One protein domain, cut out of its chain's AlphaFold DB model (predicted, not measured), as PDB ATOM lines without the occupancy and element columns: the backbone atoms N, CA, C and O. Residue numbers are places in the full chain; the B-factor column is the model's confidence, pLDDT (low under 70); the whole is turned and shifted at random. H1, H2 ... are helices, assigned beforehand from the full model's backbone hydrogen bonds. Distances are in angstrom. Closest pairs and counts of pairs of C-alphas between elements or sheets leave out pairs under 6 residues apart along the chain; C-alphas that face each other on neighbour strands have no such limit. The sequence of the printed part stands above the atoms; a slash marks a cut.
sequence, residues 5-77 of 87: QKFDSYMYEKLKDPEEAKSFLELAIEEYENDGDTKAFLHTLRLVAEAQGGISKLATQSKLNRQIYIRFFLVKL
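What this domain is: This is residues 5 to 77 of the 87 residues of the protein "Putative transcriptional regulator" of Rickettsiales bacterium Ac37b (UniProt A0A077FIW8). H2 and H3 lie side by side as a hairpin at the core; H1 slants off where H2 begins and H3 ends, and there short H4 turns the chain into H5, which runs back with little contact. The 73 printed residues include five named helices, H1 to H5, and no named strand: all helix. The whole is compact, radius of gyration of the C-alphas 12.0 A, spanning 36 by 25 by 17 A.

Where its parts are: Find C-alpha 5 at (130.242, 275.850, 232.259), where H1, residues 5 to 14, begins. Next come H2, residues 18 to 35, 25.7 A from first to last C-alpha; H3, residues 38 to 51, 20.1 A; H4, residues 55 to 61; and H5, residues 64 to 75, ending at C-alpha 75, (117.658, 281.874, 203.348).

How they stand to each other: H1 touches the hub H3, its residues 47 to 51 alone, closest C-alphas Tyr 12 and Ala 51, 5.2 A. The hairpin H2 and H3 touch at Ala 28 and Phe 41, closest C-alphas 5.7 A, a shallow tilt of 5 degrees, opposite ways. H3, with residues 46 to 49 alone, and H4 touch only at the corner, closest C-alphas Ala 49 and Ile 55, 4.8 A. H5 is close to H2 but not clearly touching, closest C-alphas Glu 33 and Val 75, 7.4 A; H3 and H5 are apart. Every O i to N i+4 pair is within hydrogen-bond range in H1 to H4, and 7 of 8 in H5.

The domain as a whole: The C-alphas farthest apart, Lys 6 and Leu 77, are 37.7 A apart. The printed part has no cut, and its four links are tight. The model's pLDDT is under 70 at residues 5 to 8 and 55 to 77.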
ATOM      1  N   GLN A   5     128.945 275.188 232.040       54.34
ATOM      2  CA  GLN A   5     130.242 275.850 232.259       54.34
ATOM      3  C   GLN A   5     131.470 275.034 231.803       54.34
ATOM      4  O   GLN A   5     132.450 275.606 231.332       54.34
ATOM      5  N   LYS A   6     131.432 273.696 231.910       60.59
ATOM      6  CA  LYS A   6     132.517 272.824 231.418       60.59
ATOM      7  C   LYS A   6     132.499 272.651 229.900       60.59
ATOM      8  O   LYS A   6     133.569 272.558 229.312       60.59
ATOM      9  N   PHE A   7     131.311 272.588 229.296       65.25
ATOM     10  CA  PHE A   7     131.168 272.469 227.846       65.25
ATOM     11  C   PHE A   7     131.642 273.753 227.167       65.25
ATOM     12  O   PHE A   7     132.495 273.689 226.291       65.25
ATOM     13  N   ASP A   8     131.212 274.903 227.683       66.94
ATOM     14  CA  ASP A   8     131.603 276.215 227.171       66.94
ATOM     15  C   ASP A   8     133.113 276.440 227.318       66.94
ATOM     16  O   ASP A   8     133.751 276.926 226.394       66.94
ATOM     17  N   SER A   9     133.720 276.008 228.431       70.88
ATOM     18  CA  SER A   9     135.177 276.108 228.627       70.88
ATOM     19  C   SER A   9     135.970 275.193 227.683       70.88
ATOM     20  O   SER A   9     137.017 275.584 227.177       70.88
ATOM     21  N   TYR A  10     135.483 273.972 227.439       76.88
ATOM     22  CA  TYR A  10     136.116 273.036 226.505       76.88
ATOM     23  C   TYR A  10     135.998 273.521 225.054       76.88
ATOM     24  O   TYR A  10     136.980 273.506 224.312       76.88
ATOM     25  N   MET A  11     134.815 274.004 224.674       74.94
ATOM     26  CA  MET A  11     134.577 274.621 223.372       74.94
ATOM     27  C   MET A  11     135.431 275.874 223.204       74.94
ATOM     28  O   MET A  11     136.055 276.035 222.166       74.94
ATOM     29  N   TYR A  12     135.551 276.716 224.231       79.38
ATOM     30  CA  TYR A  12     136.372 277.922 224.172       79.38
ATOM     31  C   TYR A  12     137.835 277.623 223.820       79.38
ATOM     32  O   TYR A  12     138.394 278.286 222.955       79.38
ATOM     33  N   GLU A  13     138.453 276.608 224.434       81.88
ATOM     34  CA  GLU A  13     139.831 276.213 224.103       81.88
ATOM     35  C   GLU A  13     139.959 275.669 222.674       81.88
ATOM     36  O   GLU A  13     140.906 276.020 221.971       81.88
ATOM     37  N   LYS A  14     138.993 274.863 222.219       83.25
ATOM     38  CA  LYS A  14     138.988 274.300 220.860       83.25
ATOM     39  C   LYS A  14     138.802 275.383 219.793       83.25
ATOM     40  O   LYS A  14     139.493 275.391 218.782       83.25
ATOM     41  N   LEU A  15     137.913 276.336 220.061       85.38
ATOM     42  CA  LEU A  15     137.554 277.435 219.167       85.38
ATOM     43  C   LEU A  15     138.582 278.576 219.161       85.38
ATOM     44  O   LEU A  15     138.352 279.574 218.482       85.38
ATOM     45  N   LYS A  16     139.706 278.468 219.888       86.00
ATOM     46  CA  LYS A  16     140.857 279.371 219.702       86.00
ATOM     47  C   LYS A  16     141.568 279.117 218.377       86.00
ATOM     48  O   LYS A  16     142.125 280.058 217.815       86.00
ATOM     49  N   ASP A  17     141.554 277.876 217.887       86.81
ATOM     50  CA  ASP A  17     142.053 277.557 216.553       86.81
ATOM     51  C   ASP A  17     141.077 278.131 215.504       86.81
ATOM     52  O   ASP A  17     139.897 277.767 215.505       86.81
ATOM     53  N   PRO A  18     141.524 279.054 214.631       81.88
ATOM     54  CA  PRO A  18     140.671 279.662 213.614       81.88
ATOM     55  C   PRO A  18     140.028 278.664 212.641       81.88
ATOM     56  O   PRO A  18     138.923 278.929 212.166       81.88
ATOM     57  N   GLU A  19     140.683 277.537 212.337       83.56
ATOM     58  CA  GLU A  19     140.122 276.527 211.426       83.56
ATOM     59  C   GLU A  19     138.975 275.759 212.096       83.56
ATOM     60  O   GLU A  19     137.900 275.617 211.517       83.56
ATOM     61  N   GLU A  20     139.152 275.366 213.360       85.50
ATOM     62  CA  GLU A  20     138.082 274.771 214.171       85.50
ATOM     63  C   GLU A  20     136.919 275.750 214.360       85.50
ATOM     64  O   GLU A  20     135.760 275.381 214.178       85.50
ATOM     65  N   ALA A  21     137.213 277.018 214.655       85.00
ATOM     66  CA  ALA A  21     136.205 278.068 214.775       85.00
ATOM     67  C   ALA A  21     135.384 278.248 213.491       85.00
ATOM     68  O   ALA A  21     134.165 278.431 213.549       85.00
ATOM     69  N   LYS A  22     136.044 278.175 212.331       81.31
ATOM     70  CA  LYS A  22     135.395 278.246 211.023       81.31
ATOM     71  C   LYS A  22     134.494 277.034 210.783       81.31
ATOM     72  O   LYS A  22     133.321 277.239 210.479       81.31
ATOM     73  N   SER A  23     134.995 275.812 210.967       84.38
ATOM     74  CA  SER A  23     134.190 274.595 210.787       84.38
ATOM     75  C   SER A  23     132.991 274.542 211.734       84.38
ATOM     76  O   SER A  23     131.902 274.136 211.335       84.38
ATOM     77  N   PHE A  24     133.154 275.005 212.975       85.69
ATOM     78  CA  PHE A  24     132.059 275.053 213.944       85.69
ATOM     79  C   PHE A  24     130.970 276.056 213.543       85.69
ATOM     80  O   PHE A  24     129.782 275.812 213.743       85.69
ATOM     81  N   LEU A  25     131.370 277.184 212.952       83.06
ATOM     82  CA  LEU A  25     130.434 278.182 212.452       83.06
ATOM     83  C   LEU A  25     129.720 277.720 211.175       83.06
ATOM     84  O   LEU A  25     128.538 278.005 211.019       83.06
ATOM     85  N   GLU A  26     130.411 277.004 210.287       83.44
ATOM     86  CA  GLU A  26     129.811 276.369 209.105       83.44
ATOM     87  C   GLU A  26     128.733 275.356 209.518       83.44
ATOM     88  O   GLU A  26     127.604 275.451 209.040       83.44
ATOM     89  N   LEU A  27     129.026 274.489 210.493       87.88
ATOM     90  CA  LEU A  27     128.047 273.547 211.045       87.88
ATOM     91  C   LEU A  27     126.827 274.262 211.648       87.88
ATOM     92  O   LEU A  27     125.695 273.872 211.392       87.88
ATOM     93  N   ALA A  28     127.039 275.344 212.402       85.12
ATOM     94  CA  ALA A  28     125.939 276.110 212.989       85.12
ATOM     95  C   ALA A  28     125.026 276.755 211.933       85.12
ATOM     96  O   ALA A  28     123.836 276.951 212.182       85.12
ATOM     97  N   ILE A  29     125.574 277.111 210.766       81.88
ATOM     98  CA  ILE A  29     124.786 277.599 209.628       81.88
ATOM     99  C   ILE A  29     123.967 276.452 209.034       81.88
ATOM    100  O   ILE A  29     122.783 276.649 208.784       81.88
ATOM    101  N   GLU A  30     124.560 275.273 208.838       84.94
ATOM    102  CA  GLU A  30     123.848 274.093 208.329       84.94
ATOM    103  C   GLU A  30     122.711 273.656 209.265       84.94
ATOM    104  O   GLU A  30     121.606 273.368 208.809       84.94
ATOM    105  N   GLU A  31     122.944 273.639 210.579       85.06
ATOM    106  CA  GLU A  31     121.907 273.338 211.573       85.06
ATOM    107  C   GLU A  31     120.770 274.362 211.504       85.06
ATOM    108  O   GLU A  31     119.609 273.983 211.350       85.06
ATOM    109  N   TYR A  32     121.111 275.654 211.478       82.06
ATOM    110  CA  TYR A  32     120.133 276.729 211.324       82.06
ATOM    111  C   TYR A  32     119.348 276.655 210.006       82.06
ATOM    112  O   TYR A  32     118.159 276.970 209.978       82.06
ATOM    113  N   GLU A  33     119.984 276.259 208.901       80.44
ATOM    114  CA  GLU A  33     119.306 276.044 207.617       80.44
ATOM    115  C   GLU A  33     118.303 274.880 207.689       80.44
ATOM    116  O   GLU A  33     117.281 274.919 207.001       80.44
ATOM    117  N   ASN A  34     118.558 273.879 208.538       83.38
ATOM    118  CA  ASN A  34     117.681 272.724 208.718       83.38
ATOM    119  C   ASN A  34     116.487 273.002 209.644       83.38
ATOM    120  O   ASN A  34     115.370 272.582 209.332       83.38
ATOM    121  N   ASP A  35     116.698 273.667 210.782       81.38
ATOM    122  CA  ASP A  35     115.675 273.816 211.830       81.38
ATOM    123  C   ASP A  35     115.165 275.255 212.036       81.38
ATOM    124  O   ASP A  35     114.106 275.462 212.639       81.38
ATOM    125  N   GLY A  36     115.871 276.256 211.507       78.94
ATOM    126  CA  GLY A  36     115.566 277.674 211.693       78.94
ATOM    127  C   GLY A  36     115.799 278.195 213.117       78.94
ATOM    128  O   GLY A  36     115.343 279.308 213.434       78.94
ATOM    129  N   ASP A  37     116.485 277.448 213.989       82.88
ATOM    130  CA  ASP A  37     116.711 277.823 215.385       82.88
ATOM    131  C   ASP A  37     117.733 278.961 215.487       82.88
ATOM    132  O   ASP A  37     118.948 278.813 215.638       82.88
ATOM    133  N   THR A  38     117.185 280.171 215.456       79.69
ATOM    134  CA  THR A  38     117.960 281.406 215.564       79.69
ATOM    135  C   THR A  38     118.675 281.517 216.917       79.69
ATOM    136  O   THR A  38     119.731 282.143 217.000       79.69
ATOM    137  N   LYS A  39     118.125 280.942 217.997       80.06
ATOM    138  CA  LYS A  39     118.740 281.040 219.330       80.06
ATOM    139  C   LYS A  39     119.984 280.167 219.408       80.06
ATOM    140  O   LYS A  39     120.998 280.644 219.919       80.06
ATOM    141  N   ALA A  40     119.910 278.943 218.886       81.00
ATOM    142  CA  ALA A  40     121.054 278.042 218.794       81.00
ATOM    143  C   ALA A  40     122.176 278.668 217.952       81.00
ATOM    144  O   ALA A  40     123.308 278.794 218.423       81.00
ATOM    145  N   PHE A  41     121.838 279.197 216.773       81.12
ATOM    146  CA  PHE A  41     122.802 279.862 215.896       81.12
ATOM    147  C   PHE A  41     123.508 281.054 216.561       81.12
ATOM    148  O   PHE A  41     124.738 281.140 216.564       81.12
ATOM    149  N   LEU A  42     122.747 281.975 217.164       81.62
ATOM    150  CA  LEU A  42     123.317 283.156 217.823       81.62
ATOM    151  C   LEU A  42     124.169 282.788 219.043       81.62
ATOM    152  O   LEU A  42     125.140 283.485 219.348       81.62
ATOM    153  N   HIS A  43     123.825 281.700 219.732       84.50
ATOM    154  CA  HIS A  43     124.631 281.183 220.828       84.50
ATOM    155  C   HIS A  43     125.993 280.684 220.329       84.50
ATOM    156  O   HIS A  43     127.025 281.102 220.862       84.50
ATOM    157  N   THR A  44     126.013 279.889 219.257       84.81
ATOM    158  CA  THR A  44     127.258 279.399 218.651       84.81
ATOM    159  C   THR A  44     128.110 280.537 218.093       84.81
ATOM    160  O   THR A  44     129.314 280.590 218.346       84.81
ATOM    161  N   LEU A  45     127.490 281.513 217.420       83.25
ATOM    162  CA  LEU A  45     128.183 282.702 216.921       83.25
ATOM    163  C   LEU A  45     128.868 283.478 218.056       83.25
ATOM    164  O   LEU A  45     130.000 283.938 217.901       83.25
ATOM    165  N   ARG A  46     128.200 283.607 219.208       83.19
ATOM    166  CA  ARG A  46     128.770 284.260 220.388       83.19
ATOM    167  C   ARG A  46     129.963 283.484 220.950       83.19
ATOM    168  O   ARG A  46     130.980 284.112 221.227       83.19
ATOM    169  N   LEU A  47     129.863 282.161 221.085       84.81
ATOM    170  CA  LEU A  47     130.962 281.314 221.574       84.81
ATOM    171  C   LEU A  47     132.206 281.431 220.684       84.81
ATOM    172  O   LEU A  47     133.309 281.658 221.181       84.81
ATOM    173  N   VAL A  48     132.016 281.353 219.365       85.88
ATOM    174  CA  VAL A  48     133.090 281.511 218.374       85.88
ATOM    175  C   VAL A  48     133.707 282.909 218.450       85.88
ATOM    176  O   VAL A  48     134.929 283.056 218.454       85.88
ATOM    177  N   ALA A  49     132.877 283.949 218.561       83.75
ATOM    178  CA  ALA A  49     133.360 285.316 218.691       83.75
ATOM    179  C   ALA A  49     134.169 285.528 219.974       83.75
ATOM    180  O   ALA A  49     135.222 286.158 219.922       83.75
ATOM    181  N   GLU A  50     133.708 285.018 221.116       83.62
ATOM    182  CA  GLU A  50     134.432 285.118 222.388       83.62
ATOM    183  C   GLU A  50     135.788 284.395 222.309       83.62
ATOM    184  O   GLU A  50     136.805 284.980 222.686       83.62
ATOM    185  N   ALA A  51     135.836 283.190 221.730       86.75
ATOM    186  CA  ALA A  51     137.066 282.406 221.583       86.75
ATOM    187  C   ALA A  51     138.097 283.035 220.624       86.75
ATOM    188  O   ALA A  51     139.302 282.952 220.866       86.75
ATOM    189  N   GLN A  52     137.639 283.738 219.584       83.12
ATOM    190  CA  GLN A  52     138.492 284.448 218.616       83.12
ATOM    191  C   GLN A  52     138.907 285.862 219.084       83.12
ATOM    192  O   GLN A  52     139.482 286.653 218.331       83.12
ATOM    193  N   GLY A  53     138.655 286.204 220.352       81.31
ATOM    194  CA  GLY A  53     139.060 287.484 220.940       81.31
ATOM    195  C   GLY A  53     138.081 288.634 220.682       81.31
ATOM    196  O   GLY A  53     138.487 289.800 220.667       81.31
ATOM    197  N   GLY A  54     136.804 288.306 220.494       77.88
ATOM    198  CA  GLY A  54     135.669 289.216 220.373       77.88
ATOM    199  C   GLY A  54     135.092 289.313 218.956       77.88
ATOM    200  O   GLY A  54     135.763 289.052 217.958       77.88
ATOM    201  N   ILE A  55     133.843 289.792 218.864       67.56
ATOM    202  CA  ILE A  55     133.110 289.990 217.596       67.56
ATOM    203  C   ILE A  55     133.894 290.870 216.613       67.56
ATOM    204  O   ILE A  55     133.894 290.602 215.415       67.56
ATOM    205  N   SER A  56     134.596 291.900 217.093       61.97
ATOM    206  CA  SER A  56     135.367 292.805 216.230       61.97
ATOM    207  C   SER A  56     136.571 292.120 215.574       61.97
ATOM    208  O   SER A  56     136.833 292.351 214.393       61.97
ATOM    209  N   LYS A  57     137.287 291.252 216.302       67.50
ATOM    210  CA  LYS A  57     138.398 290.470 215.735       67.50
ATOM    211  C   LYS A  57     137.880 289.407 214.781       67.50
ATOM    212  O   LYS A  57     138.359 289.346 213.649       67.50
ATOM    213  N   LEU A  58     136.820 288.702 215.180       66.81
ATOM    214  CA  LEU A  58     136.130 287.745 214.324       66.81
ATOM    215  C   LEU A  58     135.707 288.398 213.001       66.81
ATOM    216  O   LEU A  58     136.017 287.873 211.939       66.81
ATOM    217  N   ALA A  59     135.070 289.569 213.033       61.72
ATOM    218  CA  ALA A  59     134.620 290.280 211.834       61.72
ATOM    219  C   ALA A  59     135.766 290.756 210.922       61.72
ATOM    220  O   ALA A  59     135.554 290.944 209.727       61.72
ATOM    221  N   THR A  60     136.966 290.955 211.472       59.53
ATOM    222  CA  THR A  60     138.149 291.395 210.714       59.53
ATOM    223  C   THR A  60     138.894 290.208 210.100       59.53
ATOM    224  O   THR A  60     139.361 290.283 208.966       59.53
ATOM    225  N   GLN A  61     138.990 289.098 210.837       63.12
ATOM    226  CA  GLN A  61     139.643 287.861 210.394       63.12
ATOM    227  C   GLN A  61     138.763 287.061 209.437       63.12
ATOM    228  O   GLN A  61     139.255 286.374 208.542       63.12
ATOM    229  N   SER A  62     137.449 287.177 209.594       56.19
ATOM    230  CA  SER A  62     136.500 286.494 208.746       56.19
ATOM    231  C   SER A  62     135.977 287.402 207.631       56.19
ATOM    232  O   SER A  62     135.298 288.399 207.851       56.19
ATOM    233  N   LYS A  63     136.136 286.963 206.377       55.09
ATOM    234  CA  LYS A  63     135.252 287.406 205.277       55.09
ATOM    235  C   LYS A  63     133.783 286.975 205.499       55.09
ATOM    236  O   LYS A  63     132.925 287.251 204.657       55.09
ATOM    237  N   LEU A  64     133.491 286.294 206.614       53.50
ATOM    238  CA  LEU A  64     132.195 285.739 206.989       53.50
ATOM    239  C   LEU A  64     131.133 286.814 207.172       53.50
ATOM    240  O   LEU A  64     129.980 286.531 206.894       53.50
ATOM    241  N   ASN A  65     131.479 288.055 207.523       54.62
ATOM    242  CA  ASN A  65     130.447 289.078 207.696       54.62
ATOM    243  C   ASN A  65     129.653 289.336 206.399       54.62
ATOM    244  O   ASN A  65     128.477 289.661 206.466       54.62
ATOM    245  N   ARG A  66     130.251 289.114 205.213       49.84
ATOM    246  CA  ARG A  66     129.521 289.122 203.933       49.84
ATOM    247  C   ARG A  66     128.821 287.802 203.649       49.84
ATOM    248  O   ARG A  66     127.686 287.834 203.208       49.84
ATOM    249  N   GLN A  67     129.472 286.662 203.870       51.97
ATOM    250  CA  GLN A  67     128.885 285.359 203.531       51.97
ATOM    251  C   GLN A  67     127.742 284.963 204.465       51.97
ATOM    252  O   GLN A  67     126.743 284.460 203.980       51.97
ATOM    253  N   ILE A  68     127.835 285.261 205.760       56.81
ATOM    254  CA  ILE A  68     126.757 285.072 206.734       56.81
ATOM    255  C   ILE A  68     125.610 286.023 206.418       56.81
ATOM    256  O   ILE A  68     124.478 285.569 206.369       56.81
ATOM    257  N   TYR A  69     125.871 287.305 206.121       59.19
ATOM    258  CA  TYR A  69     124.804 288.205 205.667       59.19
ATOM    259  C   TYR A  69     124.161 287.715 204.374       59.19
ATOM    260  O   TYR A  69     122.944 287.653 204.303       59.19
ATOM    261  N   ILE A  70     124.951 287.353 203.360       52.94
ATOM    262  CA  ILE A  70     124.451 286.866 202.070       52.94
ATOM    263  C   ILE A  70     123.665 285.571 202.274       52.94
ATOM    264  O   ILE A  70     122.563 285.459 201.763       52.94
ATOM    265  N   ARG A  71     124.166 284.614 203.057       53.97
ATOM    266  CA  ARG A  71     123.497 283.335 203.301       53.97
ATOM    267  C   ARG A  71     122.241 283.505 204.145       53.97
ATOM    268  O   ARG A  71     121.188 283.032 203.742       53.97
ATOM    269  N   PHE A  72     122.307 284.271 205.229       57.38
ATOM    270  CA  PHE A  72     121.147 284.615 206.049       57.38
ATOM    271  C   PHE A  72     120.081 285.368 205.241       57.38
ATOM    272  O   PHE A  72     118.897 285.070 205.355       57.38
ATOM    273  N   PHE A  73     120.492 286.307 204.383       55.91
ATOM    274  CA  PHE A  73     119.596 287.074 203.519       55.91
ATOM    275  C   PHE A  73     118.992 286.216 202.397       55.91
ATOM    276  O   PHE A  73     117.812 286.364 202.101       55.91
ATOM    277  N   LEU A  74     119.756 285.282 201.819       48.38
ATOM    278  CA  LEU A  74     119.268 284.326 200.819       48.38
ATOM    279  C   LEU A  74     118.285 283.310 201.418       48.38
ATOM    280  O   LEU A  74     117.288 282.995 200.781       48.38
ATOM    281  N   VAL A  75     118.527 282.838 202.644       54.72
ATOM    282  CA  VAL A  75     117.658 281.874 203.348       54.72
ATOM    283  C   VAL A  75     116.381 282.546 203.879       54.72
ATOM    284  O   VAL A  75     115.341 281.902 204.005       54.72
ATOM    285  N   LYS A  76     116.418 283.858 204.153       51.78
ATOM    286  CA  LYS A  76     115.259 284.662 204.584       51.78
ATOM    287  C   LYS A  76     114.503 285.343 203.443       51.78
ATOM    288  O   LYS A  76     113.489 285.975 203.732       51.78
ATOM    289  N   LEU A  77     114.959 285.258 202.192       39.28
ATOM    290  CA  LEU A  77     114.246 285.837 201.057       39.28
ATOM    291  C   LEU A  77     113.065 284.923 200.711       39.28
ATOM    292  O   LEU A  77     113.276 283.816 200.213       39.28
TER     293      LEU A  77